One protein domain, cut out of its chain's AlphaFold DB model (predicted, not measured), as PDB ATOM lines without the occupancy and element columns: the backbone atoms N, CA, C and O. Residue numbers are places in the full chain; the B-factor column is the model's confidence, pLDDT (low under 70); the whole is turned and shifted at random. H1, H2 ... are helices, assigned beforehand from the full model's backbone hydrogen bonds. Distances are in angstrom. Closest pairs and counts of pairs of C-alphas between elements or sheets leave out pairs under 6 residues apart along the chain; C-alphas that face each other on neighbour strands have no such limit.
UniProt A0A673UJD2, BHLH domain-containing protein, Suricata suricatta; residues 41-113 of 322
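What this domain is: This is residues 41 to 113 of the 322 residues of the protein "BHLH domain-containing protein" of Suricata suricatta (UniProt A0A673UJD2). A long helix, H1, reaches out as an arm with its residues 41 to 51 sticking out free, and its other end runs in between two shorter helices, H2 packed across it at a slant and H3 near it on another side. The three helices make a loose, open arrangement, with H2 and H3 joined by a long loop and apart from each other. The printed part has 73 residues with three named helices, in the order H1, H2, H3, and no named strand; the class is all helix. The whole is loose, with a radius of gyration of the C-alphas of 14.5 A, and elongated, spanning 46 by 25 by 25 A.

How they stand to each other: H1, residues 41 to 60, touches H2, residues 72 to 86, with its residues 55 to 59 alone. Their closest C-alphas, those of Arg 59 and Val 75, are 5.9 A apart. H1 and H2 run the same way at a steep tilt of 46 degrees. H3, residues 99 to 113, is close to H1 but not clearly touching; the closest C-alphas, of Ala 60 and Ile 109, are 7.8 A apart. These two run opposite ways at a steep tilt of 35.3 degrees, only just past shallow. H2 and H3 are apart. In H1, H2 and H3 every O i to N i+4 pair is within hydrogen-bond range.

Where its parts are: H1 begins at C-alpha 41 (27.439, 10.615, -18.562) and is 28.7 A long from first to last C-alpha. H2 is 21.1 A long and begins at C-alpha 72 (22.266, -0.780, -37.090). H3 is 21.4 A long and ends at C-alpha 113 (22.488, -19.240, -26.734).

The domain as a whole: The C-alphas farthest apart, of Val 41 and Glu 100, are 46.7 A apart. The printed part has no cut. Both links are long, H1 to H2 with 11 residues and H2 to H3 with 12. The mean pLDDT of the printed part is 79.7; residues 65 to 69, 88 to 99, 101 and 113 are under 70.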
ATOM      1  N   VAL A  41      26.739  10.914 -17.302       95.19
ATOM      2  CA  VAL A  41      27.439  10.615 -18.562       95.19
ATOM      3  C   VAL A  41      27.972   9.184 -18.552       95.19
ATOM      4  O   VAL A  41      27.903   8.492 -19.568       95.19
ATOM      5  N   LEU A  42      28.463   8.714 -17.401       93.50
ATOM      6  CA  LEU A  42      28.911   7.330 -17.238       93.50
ATOM      7  C   LEU A  42      27.744   6.346 -17.338       93.50
ATOM      8  O   LEU A  42      27.846   5.366 -18.077       93.50
ATOM      9  N   SER A  43      26.615   6.632 -16.681       93.81
ATOM     10  CA  SER A  43      25.418   5.791 -16.784       93.81
ATOM     11  C   SER A  43      24.844   5.753 -18.202       93.81
ATOM     12  O   SER A  43      24.435   4.690 -18.664       93.81
ATOM     13  N   GLU A  44      24.856   6.875 -18.927       96.81
ATOM     14  CA  GLU A  44      24.380   6.929 -20.313       96.81
ATOM     15  C   GLU A  44      25.346   6.221 -21.271       96.81
ATOM     16  O   GLU A  44      24.914   5.484 -22.157       96.81
ATOM     17  N   ARG A  45      26.663   6.363 -21.070       96.62
ATOM     18  CA  ARG A  45      27.662   5.586 -21.816       96.62
ATOM     19  C   ARG A  45      27.434   4.090 -21.617       96.62
ATOM     20  O   ARG A  45      27.469   3.346 -22.592       96.62
ATOM     21  N   GLU A  46      27.186   3.650 -20.388       96.88
ATOM     22  CA  GLU A  46      26.934   2.239 -20.101       96.88
ATOM     23  C   GLU A  46      25.612   1.755 -20.705       96.88
ATOM     24  O   GLU A  46      25.564   0.701 -21.335       96.88
ATOM     25  N   ARG A  47      24.547   2.563 -20.630       97.56
ATOM     26  CA  ARG A  47      23.283   2.279 -21.322       97.56
ATOM     27  C   ARG A  47      23.494   2.102 -22.828       97.56
ATOM     28  O   ARG A  47      23.009   1.121 -23.388       97.56
ATOM     29  N   ARG A  48      24.240   3.002 -23.479       97.50
ATOM     30  CA  ARG A  48      24.563   2.901 -24.914       97.50
ATOM     31  C   ARG A  48      25.321   1.620 -25.237       97.50
ATOM     32  O   ARG A  48      24.956   0.956 -26.199       97.50
ATOM     33  N   LYS A  49      26.300   1.225 -24.414       97.25
ATOM     34  CA  LYS A  49      27.000  -0.060 -24.585       97.25
ATOM     35  C   LYS A  49      26.041  -1.243 -24.507       97.25
ATOM     36  O   LYS A  49      26.093  -2.103 -25.380       97.25
ATOM     37  N   ARG A  50      25.146  -1.278 -23.510       97.56
ATOM     38  CA  ARG A  50      24.146  -2.353 -23.385       97.56
ATOM     39  C   ARG A  50      23.246  -2.438 -24.618       97.56
ATOM     40  O   ARG A  50      22.988  -3.535 -25.103       97.56
ATOM     41  N   ILE A  51      22.816  -1.293 -25.152       96.31
ATOM     42  CA  ILE A  51      22.022  -1.238 -26.387       96.31
ATOM     43  C   ILE A  51      22.835  -1.769 -27.570       96.31
ATOM     44  O   ILE A  51      22.349  -2.636 -28.286       96.31
ATOM     45  N   SER A  52      24.079  -1.314 -27.748       95.12
ATOM     46  CA  SER A  52      24.950  -1.804 -28.820       95.12
ATOM     47  C   SER A  52      25.144  -3.318 -28.746       95.12
ATOM     48  O   SER A  52      24.949  -3.993 -29.748       95.12
ATOM     49  N   VAL A  53      25.436  -3.872 -27.565       95.44
ATOM     50  CA  VAL A  53      25.581  -5.324 -27.368       95.44
ATOM     51  C   VAL A  53      24.286  -6.068 -27.700       95.44
ATOM     52  O   VAL A  53      24.330  -7.105 -28.358       95.44
ATOM     53  N   SER A  54      23.131  -5.537 -27.290       95.88
ATOM     54  CA  SER A  54      21.829  -6.115 -27.635       95.88
ATOM     55  C   SER A  54      21.609  -6.149 -29.152       95.88
ATOM     56  O   SER A  54      21.237  -7.186 -29.700       95.88
ATOM     57  N   CYS A  55      21.924  -5.057 -29.855       92.50
ATOM     58  CA  CYS A  55      21.823  -4.992 -31.311       92.50
ATOM     59  C   CYS A  55      22.825  -5.918 -32.022       92.50
ATOM     60  O   CYS A  55      22.484  -6.513 -33.044       92.50
ATOM     61  N   GLU A  56      24.038  -6.093 -31.491       92.69
ATOM     62  CA  GLU A  56      24.998  -7.078 -32.011       92.69
ATOM     63  C   GLU A  56      24.482  -8.511 -31.843       92.69
ATOM     64  O   GLU A  56      24.557  -9.321 -32.769       92.69
ATOM     65  N   ARG A  57      23.891  -8.816 -30.681       92.12
ATOM     66  CA  ARG A  57      23.266 -10.118 -30.429       92.12
ATOM     67  C   ARG A  57      22.101 -10.351 -31.386       92.12
ATOM     68  O   ARG A  57      22.008 -11.426 -31.966       92.12
ATOM     69  N   LEU A  58      21.277  -9.330 -31.615       91.81
ATOM     70  CA  LEU A  58      20.204  -9.365 -32.605       91.81
ATOM     71  C   LEU A  58      20.748  -9.645 -34.011       91.81
ATOM     72  O   LEU A  58      20.236 -10.533 -34.676       91.81
ATOM     73  N   ARG A  59      21.834  -8.986 -34.439       90.75
ATOM     74  CA  ARG A  59      22.476  -9.263 -35.738       90.75
ATOM     75  C   ARG A  59      22.915 -10.724 -35.869       90.75
ATOM     76  O   ARG A  59      22.758 -11.312 -36.935       90.75
ATOM     77  N   ALA A  60      23.460 -11.321 -34.810       89.12
ATOM     78  CA  ALA A  60      23.864 -12.727 -34.819       89.12
ATOM     79  C   ALA A  60      22.668 -13.695 -34.911       89.12
ATOM     80  O   ALA A  60      22.806 -14.791 -35.451       89.12
ATOM     81  N   LEU A  61      21.503 -13.265 -34.422       89.94
ATOM     82  CA  LEU A  61      20.238 -13.985 -34.501       89.94
ATOM     83  C   LEU A  61      19.477 -13.746 -35.802       89.94
ATOM     84  O   LEU A  61      18.343 -14.186 -35.866       89.94
ATOM     85  N   LEU A  62      20.006 -13.034 -36.801       88.00
ATOM     86  CA  LEU A  62      19.330 -12.840 -38.088       88.00
ATOM     87  C   LEU A  62      19.971 -13.716 -39.169       88.00
ATOM     88  O   LEU A  62      21.161 -14.036 -39.078       88.00
ATOM     89  N   PRO A  63      19.219 -14.127 -40.206       83.44
ATOM     90  CA  PRO A  63      19.822 -14.746 -41.376       83.44
ATOM     91  C   PRO A  63      20.841 -13.788 -42.004       83.44
ATOM     92  O   PRO A  63      20.603 -12.582 -42.092       83.44
ATOM     93  N   ARG A  64      21.987 -14.318 -42.439       72.06
ATOM     94  CA  ARG A  64      22.980 -13.531 -43.176       72.06
ATOM     95  C   ARG A  64      22.450 -13.313 -44.584       72.06
ATOM     96  O   ARG A  64      22.327 -14.258 -45.357       72.06
ATOM     97  N   PHE A  65      22.075 -12.077 -44.878       62.00
ATOM     98  CA  PHE A  65      21.640 -11.688 -46.210       62.00
ATOM     99  C   PHE A  65      22.858 -11.174 -46.974       62.00
ATOM    100  O   PHE A  65      23.385 -10.105 -46.662       62.00
ATOM    101  N   ASP A  66      23.316 -11.952 -47.955       51.56
ATOM    102  CA  ASP A  66      24.476 -11.598 -48.770       51.56
ATOM    103  C   ASP A  66      24.248 -10.272 -49.513       51.56
ATOM    104  O   ASP A  66      23.208 -10.039 -50.132       51.56
ATOM    105  N   GLY A  67      25.245  -9.385 -49.447       60.91
ATOM    106  CA  GLY A  67      25.290  -8.148 -50.233       60.91
ATOM    107  C   GLY A  67      24.645  -6.908 -49.602       60.91
ATOM    108  O   GLY A  67      24.656  -5.855 -50.242       60.91
ATOM    109  N   ARG A  68      24.123  -6.971 -48.367       66.00
ATOM    110  CA  ARG A  68      23.640  -5.777 -47.644       66.00
ATOM    111  C   ARG A  68      24.647  -5.284 -46.608       66.00
ATOM    112  O   ARG A  68      25.328  -6.068 -45.955       66.00
ATOM    113  N   ARG A  69      24.736  -3.959 -46.452       68.00
ATOM    114  CA  ARG A  69      25.498  -3.339 -45.359       68.00
ATOM    115  C   ARG A  69      24.786  -3.684 -44.053       68.00
ATOM    116  O   ARG A  69      23.602  -3.417 -43.903       68.00
ATOM    117  N   GLU A  70      25.497  -4.290 -43.116       82.19
ATOM    118  CA  GLU A  70      24.941  -4.699 -41.826       82.19
ATOM    119  C   GLU A  70      24.985  -3.533 -40.825       82.19
ATOM    120  O   GLU A  70      25.493  -3.690 -39.721       82.19
ATOM    121  N   ASP A  71      24.533  -2.334 -41.193       89.06
ATOM    122  CA  ASP A  71      24.442  -1.213 -40.249       89.06
ATOM    123  C   ASP A  71      23.286  -1.407 -39.245       89.06
ATOM    124  O   ASP A  71      22.422  -2.264 -39.425       89.06
ATOM    125  N   MET A  72      23.275  -0.635 -38.152       89.25
ATOM    126  CA  MET A  72      22.266  -0.780 -37.090       89.25
ATOM    127  C   MET A  72      20.828  -0.600 -37.595       89.25
ATOM    128  O   MET A  72      19.941  -1.301 -37.114       89.25
ATOM    129  N   ALA A  73      20.587   0.298 -38.557       91.56
ATOM    130  CA  ALA A  73      19.248   0.497 -39.105       91.56
ATOM    131  C   ALA A  73      18.825  -0.731 -39.919       91.56
ATOM    132  O   ALA A  73      17.761  -1.299 -39.672       91.56
ATOM    133  N   SER A  74      19.722  -1.226 -40.775       90.12
ATOM    134  CA  SER A  74      19.518  -2.468 -41.523       90.12
ATOM    135  C   SER A  74      19.234  -3.668 -40.606       90.12
ATOM    136  O   SER A  74      18.354  -4.472 -40.909       90.12
ATOM    137  N   VAL A  75      19.920  -3.798 -39.459       91.12
ATOM    138  CA  VAL A  75      19.652  -4.867 -38.468       91.12
ATOM    139  C   VAL A  75      18.219  -4.799 -37.941       91.12
ATOM    140  O   VAL A  75      17.542  -5.827 -37.860       91.12
ATOM    141  N   LEU A  76      17.730  -3.604 -37.608       92.75
ATOM    142  CA  LEU A  76      16.372  -3.426 -37.095       92.75
ATOM    143  C   LEU A  76      15.319  -3.717 -38.174       92.75
ATOM    144  O   LEU A  76      14.372  -4.458 -37.915       92.75
ATOM    145  N   GLU A  77      15.508  -3.226 -39.399       90.94
ATOM    146  CA  GLU A  77      14.601  -3.507 -40.521       90.94
ATOM    147  C   GLU A  77      14.537  -5.000 -40.856       90.94
ATOM    148  O   GLU A  77      13.452  -5.558 -41.048       90.94
ATOM    149  N   MET A  78      15.692  -5.672 -40.879       88.44
ATOM    150  CA  MET A  78      15.769  -7.118 -41.090       88.44
ATOM    151  C   MET A  78      15.061  -7.892 -39.984       88.44
ATOM    152  O   MET A  78      14.401  -8.884 -40.275       88.44
ATOM    153  N   SER A  79      15.142  -7.425 -38.739       90.75
ATOM    154  CA  SER A  79      14.437  -8.043 -37.612       90.75
ATOM    155  C   SER A  79      12.926  -7.962 -37.776       90.75
ATOM    156  O   SER A  79      12.229  -8.952 -37.569       90.75
ATOM    157  N   VAL A  80      12.411  -6.813 -38.212       91.44
ATOM    158  CA  VAL A  80      10.978  -6.644 -38.479       91.44
ATOM    159  C   VAL A  80      10.529  -7.546 -39.630       91.44
ATOM    160  O   VAL A  80       9.522  -8.239 -39.505       91.44
ATOM    161  N   GLN A  81      11.282  -7.584 -40.733       86.50
ATOM    162  CA  GLN A  81      10.978  -8.461 -41.873       86.50
ATOM    163  C   GLN A  81      11.006  -9.940 -41.473       86.50
ATOM    164  O   GLN A  81      10.113 -10.702 -41.840       86.50
ATOM    165  N   PHE A  82      12.000 -10.332 -40.677       86.00
ATOM    166  CA  PHE A  82      12.132 -11.677 -40.140       86.00
ATOM    167  C   PHE A  82      10.930 -12.061 -39.272       86.00
ATOM    168  O   PHE A  82      10.332 -13.114 -39.478       86.00
ATOM    169  N   LEU A  83      10.521 -11.193 -38.342       89.19
ATOM    170  CA  LEU A  83       9.359 -11.448 -37.494       89.19
ATOM    171  C   LEU A  83       8.071 -11.554 -38.310       89.19
ATOM    172  O   LEU A  83       7.279 -12.450 -38.049       89.19
ATOM    173  N   ARG A  84       7.877 -10.713 -39.335       86.38
ATOM    174  CA  ARG A  84       6.715 -10.812 -40.240       86.38
ATOM    175  C   ARG A  84       6.682 -12.133 -41.006       86.38
ATOM    176  O   ARG A  84       5.609 -12.718 -41.155       86.38
ATOM    177  N   LEU A  85       7.849 -12.609 -41.449       81.19
ATOM    178  CA  LEU A  85       7.989 -13.890 -42.136       81.19
ATOM    179  C   LEU A  85       7.641 -15.066 -41.208       81.19
ATOM    180  O   LEU A  85       6.919 -15.974 -41.614       81.19
ATOM    181  N   VAL A  86       8.125 -15.041 -39.962       80.69
ATOM    182  CA  VAL A  86       7.870 -16.100 -38.964       80.69
ATOM    183  C   VAL A  86       6.442 -16.058 -38.432       80.69
ATOM    184  O   VAL A  86       5.833 -17.107 -38.236       80.69
ATOM    185  N   ALA A  87       5.889 -14.863 -38.231       77.12
ATOM    186  CA  ALA A  87       4.522 -14.658 -37.762       77.12
ATOM    187  C   ALA A  87       3.465 -14.926 -38.850       77.12
ATOM    188  O   ALA A  87       2.272 -14.823 -38.583       77.12
ATOM    189  N   GLY A  88       3.880 -15.271 -40.075       61.84
ATOM    190  CA  GLY A  88       2.978 -15.664 -41.160       61.84
ATOM    191  C   GLY A  88       2.131 -14.525 -41.736       61.84
ATOM    192  O   GLY A  88       1.222 -14.798 -42.516       61.84
ATOM    193  N   GLN A  89       2.422 -13.269 -41.376       54.97
ATOM    194  CA  GLN A  89       1.607 -12.110 -41.749       54.97
ATOM    195  C   GLN A  89       1.929 -11.579 -43.153       54.97
ATOM    196  O   GLN A  89       1.056 -11.023 -43.809       54.97
ATOM    197  N   GLU A  90       3.136 -11.820 -43.664       51.75
ATOM    198  CA  GLU A  90       3.452 -11.647 -45.081       51.75
ATOM    199  C   GLU A  90       4.426 -12.737 -45.523       51.75
ATOM    200  O   GLU A  90       5.463 -12.958 -44.899       51.75
ATOM    201  N   ARG A  91       4.116 -13.402 -46.639       48.00
ATOM    202  CA  ARG A  91       5.123 -14.083 -47.456       48.00
ATOM    203  C   ARG A  91       5.596 -13.080 -48.509       48.00
ATOM    204  O   ARG A  91       5.034 -13.077 -49.603       48.00
ATOM    205  N   PRO A  92       6.592 -12.218 -48.232       49.44
ATOM    206  CA  PRO A  92       7.226 -11.489 -49.310       49.44
ATOM    207  C   PRO A  92       7.891 -12.532 -50.209       49.44
ATOM    208  O   PRO A  92       8.794 -13.255 -49.787       49.44
ATOM    209  N   ALA A  93       7.433 -12.610 -51.456       45.66
ATOM    210  CA  ALA A  93       7.902 -13.536 -52.487       45.66
ATOM    211  C   ALA A  93       9.413 -13.422 -52.817       45.66
ATOM    212  O   ALA A  93       9.896 -14.097 -53.718       45.66
ATOM    213  N   ALA A  94      10.165 -12.582 -52.099       48.25
ATOM    214  CA  ALA A  94      11.559 -12.250 -52.362       48.25
ATOM    215  C   ALA A  94      12.577 -12.929 -51.427       48.25
ATOM    216  O   ALA A  94      13.766 -12.888 -51.723       48.25
ATOM    217  N   LEU A  95      12.161 -13.561 -50.322       50.66
ATOM    218  CA  LEU A  95      13.090 -14.237 -49.406       50.66
ATOM    219  C   LEU A  95      12.772 -15.728 -49.333       50.66
ATOM    220  O   LEU A  95      12.264 -16.241 -48.338       50.66
ATOM    221  N   THR A  96      13.099 -16.438 -50.409       48.97
ATOM    222  CA  THR A  96      13.157 -17.902 -50.435       48.97
ATOM    223  C   THR A  96      14.381 -18.373 -49.649       48.97
ATOM    224  O   THR A  96      15.305 -18.962 -50.209       48.97
ATOM    225  N   LEU A  97      14.442 -18.083 -48.346       59.00
ATOM    226  CA  LEU A  97      15.385 -18.797 -47.499       59.00
ATOM    227  C   LEU A  97      14.937 -20.262 -47.522       59.00
ATOM    228  O   LEU A  97      13.816 -20.571 -47.113       59.00
ATOM    229  N   SER A  98      15.758 -21.144 -48.094       59.78
ATOM    230  CA  SER A  98      15.391 -22.553 -48.232       59.78
ATOM    231  C   SER A  98      15.101 -23.141 -46.845       59.78
ATOM    232  O   SER A  98      15.717 -22.755 -45.845       59.78
ATOM    233  N   LYS A  99      14.146 -24.068 -46.764       63.59
ATOM    234  CA  LYS A  99      13.724 -24.690 -45.500       63.59
ATOM    235  C   LYS A  99      14.913 -25.324 -44.757       63.59
ATOM    236  O   LYS A  99      14.980 -25.319 -43.532       63.59
ATOM    237  N   GLU A 100      15.894 -25.806 -45.506       70.62
ATOM    238  CA  GLU A 100      17.135 -26.407 -45.024       70.62
ATOM    239  C   GLU A 100      18.087 -25.354 -44.433       70.62
ATOM    240  O   GLU A 100      18.658 -25.572 -43.361       70.62
ATOM    241  N   ALA A 101      18.218 -24.195 -45.088       67.94
ATOM    242  CA  ALA A 101      18.994 -23.065 -44.580       67.94
ATOM    243  C   ALA A 101      18.393 -22.516 -43.277       67.94
ATOM    244  O   ALA A 101      19.130 -22.220 -42.336       67.94
ATOM    245  N   TRP A 102      17.061 -22.477 -43.186       70.88
ATOM    246  CA  TRP A 102      16.341 -22.110 -41.968       70.88
ATOM    247  C   TRP A 102      16.646 -23.054 -40.801       70.88
ATOM    248  O   TRP A 102      17.066 -22.615 -39.731       70.88
ATOM    249  N   HIS A 103      16.499 -24.366 -41.004       73.81
ATOM    250  CA  HIS A 103      16.756 -25.350 -39.949       73.81
ATOM    251  C   HIS A 103      18.229 -25.413 -39.525       73.81
ATOM    252  O   HIS A 103      18.527 -25.666 -38.355       73.81
ATOM    253  N   LYS A 104      19.176 -25.184 -40.445       79.56
ATOM    254  CA  LYS A 104      20.597 -25.041 -40.097       79.56
ATOM    255  C   LYS A 104      20.819 -23.813 -39.214       79.56
ATOM    256  O   LYS A 104      21.418 -23.928 -38.152       79.56
ATOM    257  N   TRP A 105      20.278 -22.673 -39.621       76.75
ATOM    258  CA  TRP A 105      20.396 -21.428 -38.876       76.75
ATOM    259  C   TRP A 105      19.748 -21.496 -37.484       76.75
ATOM    260  O   TRP A 105      20.349 -21.044 -36.514       76.75
ATOM    261  N   GLN A 106      18.587 -22.147 -37.337       74.88
ATOM    262  CA  GLN A 106      17.973 -22.370 -36.021       74.88
ATOM    263  C   GLN A 106      18.913 -23.136 -35.077       74.88
ATOM    264  O   GLN A 106      19.025 -22.789 -33.903       74.88
ATOM    265  N   ARG A 107      19.627 -24.154 -35.579       81.62
ATOM    266  CA  ARG A 107      20.631 -24.888 -34.788       81.62
ATOM    267  C   ARG A 107      21.831 -24.018 -34.423       81.62
ATOM    268  O   ARG A 107      22.339 -24.132 -33.311       81.62
ATOM    269  N   ASP A 108      22.273 -23.155 -35.331       81.81
ATOM    270  CA  ASP A 108      23.388 -22.233 -35.092       81.81
ATOM    271  C   ASP A 108      23.016 -21.192 -34.005       81.81
ATOM    272  O   ASP A 108      23.815 -20.907 -33.113       81.81
ATOM    273  N   ILE A 109      21.765 -20.713 -33.982       77.94
ATOM    274  CA  ILE A 109      21.241 -19.824 -32.927       77.94
ATOM    275  C   ILE A 109      21.162 -20.505 -31.563       77.94
ATOM    276  O   ILE A 109      21.535 -19.909 -30.551       77.94
ATOM    277  N   LEU A 110      20.681 -21.748 -31.514       82.12
ATOM    278  CA  LEU A 110      20.620 -22.497 -30.259       82.12
ATOM    279  C   LEU A 110      22.026 -22.682 -29.666       82.12
ATOM    280  O   LEU A 110      22.214 -22.520 -28.462       82.12
ATOM    281  N   GLN A 111      23.034 -22.916 -30.511       80.25
ATOM    282  CA  GLN A 111      24.434 -22.980 -30.083       80.25
ATOM    283  C   GLN A 111      24.977 -21.627 -29.600       80.25
ATOM    284  O   GLN A 111      25.745 -21.592 -28.639       80.25
ATOM    285  N   LEU A 112      24.550 -20.510 -30.197       76.25
ATOM    286  CA  LEU A 112      24.904 -19.163 -29.735       76.25
ATOM    287  C   LEU A 112      24.322 -18.853 -28.342       76.25
ATOM    288  O   LEU A 112      24.982 -18.228 -27.511       76.25
ATOM    289  N   GLY A 113      23.103 -19.327 -28.062       68.19
ATOM    290  CA  GLY A 113      22.488 -19.240 -26.734       68.19
ATOM    291  C   GLY A 113      23.271 -20.016 -25.671       68.19
ATOM    292  O   GLY A 113      23.501 -19.493 -24.583       68.19
TER     293      GLY A 113